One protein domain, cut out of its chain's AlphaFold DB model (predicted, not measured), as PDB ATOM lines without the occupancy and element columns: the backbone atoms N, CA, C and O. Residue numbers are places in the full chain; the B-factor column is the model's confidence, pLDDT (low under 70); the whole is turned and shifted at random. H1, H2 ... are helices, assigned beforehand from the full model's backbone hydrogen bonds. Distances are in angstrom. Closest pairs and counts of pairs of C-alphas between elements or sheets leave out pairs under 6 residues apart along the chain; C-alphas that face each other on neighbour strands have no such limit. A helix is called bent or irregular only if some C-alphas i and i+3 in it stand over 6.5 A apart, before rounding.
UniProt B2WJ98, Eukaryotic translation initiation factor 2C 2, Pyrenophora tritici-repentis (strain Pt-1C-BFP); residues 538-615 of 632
ATOM      1  N   SER A 538     171.959 162.845 242.641       91.38
ATOM      2  CA  SER A 538     170.760 162.532 243.423       91.38
ATOM      3  C   SER A 538     170.881 163.020 244.870       91.38
ATOM      4  O   SER A 538     169.904 163.538 245.403       91.38
ATOM      5  N   TYR A 539     172.060 162.933 245.500       92.12
ATOM      6  CA  TYR A 539     172.244 163.419 246.873       92.12
ATOM      7  C   TYR A 539     171.978 164.915 246.998       92.12
ATOM      8  O   TYR A 539     171.307 165.332 247.939       92.12
ATOM      9  N   ILE A 540     172.454 165.720 246.050       90.69
ATOM     10  CA  ILE A 540     172.304 167.181 246.093       90.69
ATOM     11  C   ILE A 540     171.072 167.694 245.346       90.69
ATOM     12  O   ILE A 540     170.860 168.901 245.307       90.69
ATOM     13  N   ARG A 541     170.248 166.807 244.775       89.88
ATOM     14  CA  ARG A 541     169.109 167.157 243.912       89.88
ATOM     15  C   ARG A 541     168.171 168.178 244.543       89.88
ATOM     16  O   ARG A 541     167.912 169.207 243.936       89.88
ATOM     17  N   LEU A 542     167.688 167.903 245.758       84.00
ATOM     18  CA  LEU A 542     166.738 168.790 246.439       84.00
ATOM     19  C   LEU A 542     167.321 170.189 246.595       84.00
ATOM     20  O   LEU A 542     166.672 171.170 246.279       84.00
ATOM     21  N   TRP A 543     168.582 170.277 247.008       86.94
ATOM     22  CA  TRP A 543     169.261 171.556 247.127       86.94
ATOM     23  C   TRP A 543     169.462 172.243 245.764       86.94
ATOM     24  O   TRP A 543     169.215 173.442 245.644       86.94
ATOM     25  N   ALA A 544     169.878 171.492 244.744       83.56
ATOM     26  CA  ALA A 544     170.241 172.013 243.429       83.56
ATOM     27  C   ALA A 544     169.036 172.405 242.558       83.56
ATOM     28  O   ALA A 544     169.207 173.212 241.644       83.56
ATOM     29  N   GLU A 545     167.851 171.837 242.800       81.50
ATOM     30  CA  GLU A 545     166.660 172.024 241.959       81.50
ATOM     31  C   GLU A 545     165.499 172.742 242.672       81.50
ATOM     32  O   GLU A 545     164.768 173.484 242.017       81.50
ATOM     33  N   ASP A 546     165.329 172.608 243.995       78.69
ATOM     34  CA  ASP A 546     164.282 173.337 244.727       78.69
ATOM     35  C   ASP A 546     164.720 174.776 244.998       78.69
ATOM     36  O   ASP A 546     165.622 175.009 245.801       78.69
ATOM     37  N   ARG A 547     164.046 175.759 244.393       69.06
ATOM     38  CA  ARG A 547     164.352 177.193 244.547       69.06
ATOM     39  C   ARG A 547     164.400 177.680 245.997       69.06
ATOM     40  O   ARG A 547     165.134 178.625 246.260       69.06
ATOM     41  N   PHE A 548     163.685 177.041 246.920       73.88
ATOM     42  CA  PHE A 548     163.622 177.453 248.325       73.88
ATOM     43  C   PHE A 548     164.608 176.706 249.235       73.88
ATOM     44  O   PHE A 548     164.768 177.073 250.398       73.88
ATOM     45  N   ALA A 549     165.290 175.676 248.725       77.25
ATOM     46  CA  ALA A 549     166.252 174.913 249.512       77.25
ATOM     47  C   ALA A 549     167.520 175.726 249.833       77.25
ATOM     48  O   ALA A 549     168.091 176.384 248.961       77.25
ATOM     49  N   GLN A 550     167.979 175.621 251.081       76.44
ATOM     50  CA  GLN A 550     169.197 176.257 251.588       76.44
ATOM     51  C   GLN A 550     170.415 175.325 251.475       76.44
ATOM     52  O   GLN A 550     170.237 174.105 251.566       76.44
ATOM     53  N   PRO A 551     171.643 175.860 251.334       77.62
ATOM     54  CA  PRO A 551     171.982 177.286 251.184       77.62
ATOM     55  C   PRO A 551     171.613 177.860 249.801       77.62
ATOM     56  O   PRO A 551     171.660 177.151 248.795       77.62
ATOM     57  N   VAL A 552     171.235 179.139 249.738       77.38
ATOM     58  CA  VAL A 552     171.024 179.874 248.477       77.38
ATOM     59  C   VAL A 552     172.290 180.659 248.140       77.38
ATOM     60  O   VAL A 552     172.759 181.441 248.959       77.38
ATOM     61  N   PHE A 553     172.819 180.464 246.932       76.81
ATOM     62  CA  PHE A 553     174.019 181.154 246.456       76.81
ATOM     63  C   PHE A 553     173.675 182.163 245.364       76.81
ATOM     64  O   PHE A 553     172.940 181.846 244.426       76.81
ATOM     65  N   GLU A 554     174.257 183.356 245.458       77.69
ATOM     66  CA  GLU A 554     174.170 184.403 244.442       77.69
ATOM     67  C   GLU A 554     175.570 184.738 243.931       77.69
ATOM     68  O   GLU A 554     176.506 184.831 244.726       77.69
ATOM     69  N   TYR A 555     175.715 184.931 242.615       77.44
ATOM     70  CA  TYR A 555     176.987 185.408 242.079       77.44
ATOM     71  C   TYR A 555     177.230 186.858 242.504       77.44
ATOM     72  O   TYR A 555     176.357 187.723 242.361       77.44
ATOM     73  N   LYS A 556     178.448 187.141 242.953       85.25
ATOM     74  CA  LYS A 556     178.946 188.483 243.214       85.25
ATOM     75  C   LYS A 556     178.871 189.308 241.936       85.25
ATOM     76  O   LYS A 556     179.190 188.860 240.834       85.25
ATOM     77  N   LYS A 557     178.457 190.561 242.096       89.81
ATOM     78  CA  LYS A 557     178.576 191.569 241.044       89.81
ATOM     79  C   LYS A 557     179.964 192.188 241.139       89.81
ATOM     80  O   LYS A 557     180.377 192.609 242.216       89.81
ATOM     81  N   TYR A 558     180.665 192.234 240.014       89.62
ATOM     82  CA  TYR A 558     182.004 192.802 239.917       89.62
ATOM     83  C   TYR A 558     181.914 194.181 239.278       89.62
ATOM     84  O   TYR A 558     181.144 194.373 238.337       89.62
ATOM     85  N   TYR A 559     182.698 195.129 239.781       92.94
ATOM     86  CA  TYR A 559     182.716 196.515 239.317       92.94
ATOM     87  C   TYR A 559     184.146 196.916 238.930       92.94
ATOM     88  O   TYR A 559     185.115 196.325 239.418       92.94
ATOM     89  N   ASP A 560     184.282 197.849 237.995       91.75
ATOM     90  CA  ASP A 560     185.559 198.484 237.667       91.75
ATOM     91  C   ASP A 560     185.861 199.674 238.594       91.75
ATOM     92  O   ASP A 560     185.101 199.980 239.517       91.75
ATOM     93  N   SER A 561     186.999 200.337 238.371       89.81
ATOM     94  CA  SER A 561     187.430 201.502 239.154       89.81
ATOM     95  C   SER A 561     186.483 202.700 239.059       89.81
ATOM     96  O   SER A 561     186.541 203.579 239.912       89.81
ATOM     97  N   GLU A 562     185.620 202.744 238.042       90.69
ATOM     98  CA  GLU A 562     184.636 203.808 237.818       90.69
ATOM     99  C   GLU A 562     183.260 203.454 238.410       90.69
ATOM    100  O   GLU A 562     182.321 204.244 238.329       90.69
ATOM    101  N   GLY A 563     183.123 202.276 239.034       89.38
ATOM    102  CA  GLY A 563     181.872 201.799 239.619       89.38
ATOM    103  C   GLY A 563     180.897 201.198 238.603       89.38
ATOM    104  O   GLY A 563     179.742 200.939 238.948       89.38
ATOM    105  N   THR A 564     181.332 200.933 237.368       91.81
ATOM    106  CA  THR A 564     180.510 200.279 236.343       91.81
ATOM    107  C   THR A 564     180.591 198.763 236.495       91.81
ATOM    108  O   THR A 564     181.658 198.191 236.724       91.81
ATOM    109  N   GLN A 565     179.448 198.077 236.388       92.81
ATOM    110  CA  GLN A 565     179.416 196.619 236.500       92.81
ATOM    111  C   GLN A 565     180.170 195.978 235.325       92.81
ATOM    112  O   GLN A 565     179.828 196.187 234.160       92.81
ATOM    113  N   ARG A 566     181.148 195.131 235.638       93.56
ATOM    114  CA  ARG A 566     181.939 194.366 234.671       93.56
ATOM    115  C   ARG A 566     181.688 192.868 234.795       93.56
ATOM    116  O   ARG A 566     181.116 192.378 235.771       93.56
ATOM    117  N   LYS A 567     182.160 192.119 233.798       89.94
ATOM    118  CA  LYS A 567     182.234 190.659 233.897       89.94
ATOM    119  C   LYS A 567     183.374 190.255 234.846       89.94
ATOM    120  O   LYS A 567     184.418 190.920 234.844       89.94
ATOM    121  N   PRO A 568     183.189 189.194 235.641       90.00
ATOM    122  CA  PRO A 568     184.282 188.606 236.399       90.00
ATOM    123  C   PRO A 568     185.339 188.020 235.463       90.00
ATOM    124  O   PRO A 568     185.032 187.588 234.349       90.00
ATOM    125  N   THR A 569     186.578 188.010 235.935       90.62
ATOM    126  CA  THR A 569     187.676 187.244 235.337       90.62
ATOM    127  C   THR A 569     187.500 185.746 235.610       90.62
ATOM    128  O   THR A 569     186.745 185.353 236.504       90.62
ATOM    129  N   ASP A 570     188.205 184.894 234.862       85.50
ATOM    130  CA  ASP A 570     188.148 183.438 235.063       85.50
ATOM    131  C   ASP A 570     188.649 183.028 236.459       85.50
ATOM    132  O   ASP A 570     188.078 182.135 237.088       85.50
ATOM    133  N   GLU A 571     189.657 183.730 236.988       87.25
ATOM    134  CA  GLU A 571     190.177 183.529 238.345       87.25
ATOM    135  C   GLU A 571     189.144 183.897 239.420       87.25
ATOM    136  O   GLU A 571     188.921 183.126 240.354       87.25
ATOM    137  N   GLU A 572     188.467 185.042 239.271       90.50
ATOM    138  CA  GLU A 572     187.387 185.468 240.171       90.50
ATOM    139  C   GLU A 572     186.227 184.467 240.158       90.50
ATOM    140  O   GLU A 572     185.779 184.027 241.218       90.50
ATOM    141  N   MET A 573     185.796 184.039 238.966       87.12
ATOM    142  CA  MET A 573     184.754 183.022 238.804       87.12
ATOM    143  C   MET A 573     185.141 181.684 239.429       87.12
ATOM    144  O   MET A 573     184.305 181.029 240.055       87.12
ATOM    145  N   SER A 574     186.385 181.245 239.233       85.12
ATOM    146  CA  SER A 574     186.887 179.994 239.797       85.12
ATOM    147  C   SER A 574     186.893 180.056 241.323       85.12
ATOM    148  O   SER A 574     186.306 179.194 241.982       85.12
ATOM    149  N   LYS A 575     187.459 181.126 241.894       87.81
ATOM    150  CA  LYS A 575     187.489 181.358 243.342       87.81
ATOM    151  C   LYS A 575     186.087 181.355 243.945       87.81
ATOM    152  O   LYS A 575     185.849 180.698 244.952       87.81
ATOM    153  N   GLU A 576     185.153 182.039 243.301       89.31
ATOM    154  CA  GLU A 576     183.771 182.110 243.751       89.31
ATOM    155  C   GLU A 576     183.067 180.746 243.738       89.31
ATOM    156  O   GLU A 576     182.430 180.371 244.722       89.31
ATOM    157  N   LYS A 577     183.238 179.951 242.675       88.88
ATOM    158  CA  LYS A 577     182.718 178.572 242.627       88.88
ATOM    159  C   LYS A 577     183.295 177.706 243.751       88.88
ATOM    160  O   LYS A 577     182.573 176.890 244.322       88.88
ATOM    161  N   TRP A 578     184.571 177.882 244.080       87.94
ATOM    162  CA  TRP A 578     185.218 177.173 245.184       87.94
ATOM    163  C   TRP A 578     184.705 177.593 246.557       87.94
ATOM    164  O   TRP A 578     184.524 176.736 247.423       87.94
ATOM    165  N   ASP A 579     184.439 178.879 246.761       87.69
ATOM    166  CA  ASP A 579     183.853 179.375 248.006       87.69
ATOM    167  C   ASP A 579     182.448 178.784 248.224       87.69
ATOM    168  O   ASP A 579     182.155 178.299 249.320       87.69
ATOM    169  N   ILE A 580     181.640 178.686 247.161       87.31
ATOM    170  CA  ILE A 580     180.325 178.020 247.187       87.31
ATOM    171  C   ILE A 580     180.454 176.544 247.585       87.31
ATOM    172  O   ILE A 580     179.693 176.055 248.418       87.31
ATOM    173  N   ILE A 581     181.439 175.820 247.045       88.44
ATOM    174  CA  ILE A 581     181.673 174.415 247.414       88.44
ATOM    175  C   ILE A 581     182.031 174.287 248.891       88.44
ATOM    176  O   ILE A 581     181.465 173.437 249.577       88.44
ATOM    177  N   LYS A 582     182.935 175.129 249.401       86.56
ATOM    178  CA  LYS A 582     183.328 175.108 250.819       86.56
ATOM    179  C   LYS A 582     182.132 175.360 251.731       86.56
ATOM    180  O   LYS A 582     181.977 174.688 252.747       86.56
ATOM    181  N   GLU A 583     181.268 176.302 251.373       85.12
ATOM    182  CA  GLU A 583     180.040 176.568 252.119       85.12
ATOM    183  C   GLU A 583     179.040 175.405 252.020       85.12
ATOM    184  O   GLU A 583     178.473 174.985 253.030       85.12
ATOM    185  N   LEU A 584     178.886 174.800 250.839       87.12
ATOM    186  CA  LEU A 584     178.032 173.630 250.645       87.12
ATOM    187  C   LEU A 584     178.492 172.441 251.500       87.12
ATOM    188  O   LEU A 584     177.659 171.778 252.124       87.12
ATOM    189  N   LEU A 585     179.802 172.195 251.577       86.12
ATOM    190  CA  LEU A 585     180.391 171.168 252.439       86.12
ATOM    191  C   LEU A 585     180.082 171.434 253.924       86.12
ATOM    192  O   LEU A 585     179.729 170.503 254.646       86.12
ATOM    193  N   ARG A 586     180.108 172.701 254.367       83.25
ATOM    194  CA  ARG A 586     179.765 173.106 255.747       83.25
ATOM    195  C   ARG A 586     178.272 173.026 256.065       83.25
ATOM    196  O   ARG A 586     177.909 172.774 257.208       83.25
ATOM    197  N   SER A 587     177.399 173.201 255.073       84.50
ATOM    198  CA  SER A 587     175.938 173.195 255.262       84.50
ATOM    199  C   SER A 587     175.341 171.823 255.627       84.50
ATOM    200  O   SER A 587     174.152 171.719 255.920       84.50
ATOM    201  N   GLY A 588     176.127 170.743 255.546       81.88
ATOM    202  CA  GLY A 588     175.644 169.370 255.719       81.88
ATOM    203  C   GLY A 588     174.869 168.824 254.511       81.88
ATOM    204  O   GLY A 588     174.494 167.645 254.496       81.88
ATOM    205  N   VAL A 589     174.673 169.620 253.451       88.06
ATOM    206  CA  VAL A 589     174.082 169.148 252.188       88.06
ATOM    207  C   VAL A 589     174.947 168.057 251.555       88.06
ATOM    208  O   VAL A 589     174.395 167.123 250.986       88.06
ATOM    209  N   TRP A 590     176.265 168.060 251.731       89.75
ATOM    210  CA  TRP A 590     177.114 166.947 251.287       89.75
ATOM    211  C   TRP A 590     177.234 165.790 252.301       89.75
ATOM    212  O   TRP A 590     178.087 164.924 252.167       89.75
ATOM    213  N   GLY A 591     176.339 165.722 253.291       85.75
ATOM    214  CA  GLY A 591     176.268 164.622 254.253       85.75
ATOM    215  C   GLY A 591     177.259 164.748 255.406       85.75
ATOM    216  O   GLY A 591     178.400 165.158 255.239       85.75
ATOM    217  N   LYS A 592     176.824 164.345 256.604       83.50
ATOM    218  CA  LYS A 592     177.623 164.420 257.846       83.50
ATOM    219  C   LYS A 592     178.828 163.470 257.892       83.50
ATOM    220  O   LYS A 592     179.647 163.563 258.800       83.50
ATOM    221  N   ASN A 593     178.885 162.498 256.980       82.62
ATOM    222  CA  ASN A 593     179.971 161.519 256.941       82.62
ATOM    223  C   ASN A 593     181.188 162.038 256.163       82.62
ATOM    224  O   ASN A 593     182.255 161.424 256.236       82.62
ATOM    225  N   TYR A 594     181.032 163.148 255.437       83.81
ATOM    226  CA  TYR A 594     182.154 163.938 254.956       83.81
ATOM    227  C   TYR A 594     182.753 164.691 256.148       83.81
ATOM    228  O   TYR A 594     182.032 165.390 256.861       83.81
ATOM    229  N   ARG A 595     184.054 164.523 256.397       74.44
ATOM    230  CA  ARG A 595     184.744 165.134 257.540       74.44
ATOM    231  C   ARG A 595     185.964 165.893 257.064       74.44
ATOM    232  O   ARG A 595     186.961 165.281 256.681       74.44
ATOM    233  N   ASP A 596     185.866 167.211 257.135       65.50
ATOM    234  CA  ASP A 596     186.988 168.115 256.923       65.50
ATOM    235  C   ASP A 596     187.773 168.272 258.232       65.50
ATOM    236  O   ASP A 596     187.164 168.365 259.301       65.50
ATOM    237  N   ASN A 597     189.107 168.245 258.177       56.84
ATOM    238  CA  ASN A 597     189.917 168.472 259.371       56.84
ATOM    239  C   ASN A 597     190.080 169.980 259.564       56.84
ATOM    240  O   ASN A 597     190.781 170.633 258.799       56.84
ATOM    241  N   THR A 598     189.428 170.552 260.575       51.84
ATOM    242  CA  THR A 598     189.544 171.990 260.851       51.84
ATOM    243  C   THR A 598     190.833 172.363 261.588       51.84
ATOM    244  O   THR A 598     191.143 173.549 261.660       51.84
ATOM    245  N   GLU A 599     191.579 171.389 262.128       47.66
ATOM    246  CA  GLU A 599     192.795 171.622 262.927       47.66
ATOM    247  C   GLU A 599     194.099 171.376 262.149       47.66
ATOM    248  O   GLU A 599     195.111 172.006 262.447       47.66
ATOM    249  N   ASP A 600     194.076 170.531 261.116       42.50
ATOM    250  CA  ASP A 600     195.221 170.276 260.234       42.50
ATOM    251  C   ASP A 600     194.855 170.711 258.810       42.50
ATOM    252  O   ASP A 600     194.046 170.069 258.137       42.50
ATOM    253  N   GLN A 601     195.425 171.827 258.348       46.16
ATOM    254  CA  GLN A 601     195.060 172.498 257.087       46.16
ATOM    255  C   GLN A 601     195.308 171.663 255.816       46.16
ATOM    256  O   GLN A 601     195.111 172.167 254.711       46.16
ATOM    257  N   ASN A 602     195.753 170.409 255.934       44.75
ATOM    258  CA  ASN A 602     196.351 169.690 254.822       44.75
ATOM    259  C   ASN A 602     195.663 168.412 254.342       44.75
ATOM    260  O   ASN A 602     196.200 167.857 253.388       44.75
ATOM    261  N   ARG A 603     194.510 167.961 254.874       51.44
ATOM    262  CA  ARG A 603     193.591 167.003 254.192       51.44
ATOM    263  C   ARG A 603     192.320 166.706 255.024       51.44
ATOM    264  O   ARG A 603     192.414 166.589 256.245       51.44
ATOM    265  N   PRO A 604     191.159 166.459 254.384       56.56
ATOM    266  CA  PRO A 604     189.976 165.909 255.056       56.56
ATOM    267  C   PRO A 604     190.223 164.485 255.582       56.56
ATOM    268  O   PRO A 604     190.900 163.694 254.926       56.56
ATOM    269  N   ILE A 605     189.627 164.135 256.728       67.69
ATOM    270  CA  ILE A 605     189.743 162.803 257.361       67.69
ATOM    271  C   ILE A 605     188.961 161.751 256.564       67.69
ATOM    272  O   ILE A 605     189.407 160.616 256.416       67.69
ATOM    273  N   ARG A 606     187.780 162.122 256.053       80.62
ATOM    274  CA  ARG A 606     186.967 161.268 255.180       80.62
ATOM    275  C   ARG A 606     186.315 162.094 254.087       80.62
ATOM    276  O   ARG A 606     185.656 163.093 254.367       80.62
ATOM    277  N   LEU A 607     186.457 161.627 252.851       83.56
ATOM    278  CA  LEU A 607     186.129 162.408 251.663       83.56
ATOM    279  C   LEU A 607     184.844 161.983 250.931       83.56
ATOM    280  O   LEU A 607     184.359 162.726 250.076       83.56
ATOM    281  N   ASN A 608     184.277 160.817 251.247       90.31
ATOM    282  CA  ASN A 608     182.995 160.379 250.685       90.31
ATOM    283  C   ASN A 608     181.806 160.904 251.524       90.31
ATOM    284  O   ASN A 608     181.959 161.135 252.721       90.31
ATOM    285  N   PRO A 609     180.607 161.100 250.941       89.81
ATOM    286  CA  PRO A 609     179.441 161.618 251.674       89.81
ATOM    287  C   PRO A 609     178.563 160.536 252.337       89.81
ATOM    288  O   PRO A 609     177.873 160.801 253.324       89.81
ATOM    289  N   TRP A 610     178.574 159.301 251.821       90.69
ATOM    290  CA  TRP A 610     177.773 158.181 252.346       90.69
ATOM    291  C   TRP A 610     178.364 157.587 253.628       90.69
ATOM    292  O   TRP A 610     179.411 158.036 254.067       90.69
ATOM    293  N   HIS A 611     177.707 156.626 254.270       90.00
ATOM    294  CA  HIS A 611     178.188 156.025 255.522       90.00
ATOM    295  C   HIS A 611     179.370 155.056 255.306       90.00
ATOM    296  O   HIS A 611     179.351 154.336 254.309       90.00
ATOM    297  N   PRO A 612     180.356 154.965 256.220       83.94
ATOM    298  CA  PRO A 612     181.502 154.056 256.085       83.94
ATOM    299  C   PRO A 612     181.164 152.577 255.867       83.94
ATOM    300  O   PRO A 612     181.919 151.893 255.187       83.94
ATOM    301  N   ASP A 613     180.014 152.095 256.347       81.06
ATOM    302  CA  ASP A 613     179.563 150.710 256.093       81.06
ATOM    303  C   ASP A 613     179.414 150.388 254.597       81.06
ATOM    304  O   ASP A 613     179.441 149.227 254.189       81.06
ATOM    305  N   LEU A 614     179.266 151.423 253.764       80.12
ATOM    306  CA  LEU A 614     179.267 151.281 252.314       80.12
ATOM    307  C   LEU A 614     180.681 151.399 251.715       80.12
ATOM    308  O   LEU A 614     180.878 150.936 250.602       80.12
ATOM    309  N   ASP A 615     181.675 151.975 252.403       71.81
ATOM    310  CA  ASP A 615     183.064 152.032 251.906       71.81
ATOM    311  C   ASP A 615     183.735 150.652 251.938       71.81
ATOM    312  O   ASP A 615     184.266 150.190 250.925       71.81
TER     313      ASP A 615
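What this domain is: This is residues 538 to 615 of the 632 residues of the protein "Eukaryotic translation initiation factor 2C 2" of Pyrenophora tritici-repentis (strain Pt-1C-BFP) (UniProt B2WJ98). There is little regular structure: one long helix, H2, and a short helix, H1, are set among long loops that make a loose, flat shape. From H1 the chain runs out to a turn near residue 562, folds back into H2, and goes on beyond H2 as a looping tail. The printed part has 78 residues, with two named helices, H1 then H2, holding 25 of them, and no named strand: all helix by class. It is loose, with a radius of gyration of the C-alphas of 16.4 A and spans of 56 by 33 by 17 A.

How they stand to each other: H1, residues 538 to 545, and H2, residues 570 to 586, are apart. Between them, residues 558 to 559 pair with residues 565 to 566, antiparallel. Each O i to N i+4 pair in H2 is within hydrogen-bond range; in H1 2 of 4 are, beside 3 of 5 O i to N i+3 pairs.

Where its parts are: H1 begins at C-alpha 538 (170.760, 162.532, 243.423) and is irregular, C-alphas 539 and 542 being 7.7 A apart. H2 measures 24.6 A from first to last C-alpha, ending at C-alpha 586 (179.765, 173.106, 255.747).

The domain as a whole: The farthest C-alphas, of Glu 562 and Asp 613, are 56.4 A apart. The printed part has no cut; the H1 to H2 link, 24 residues, is long. Confidence is under 70 at residue 547 and residues 596 to 605.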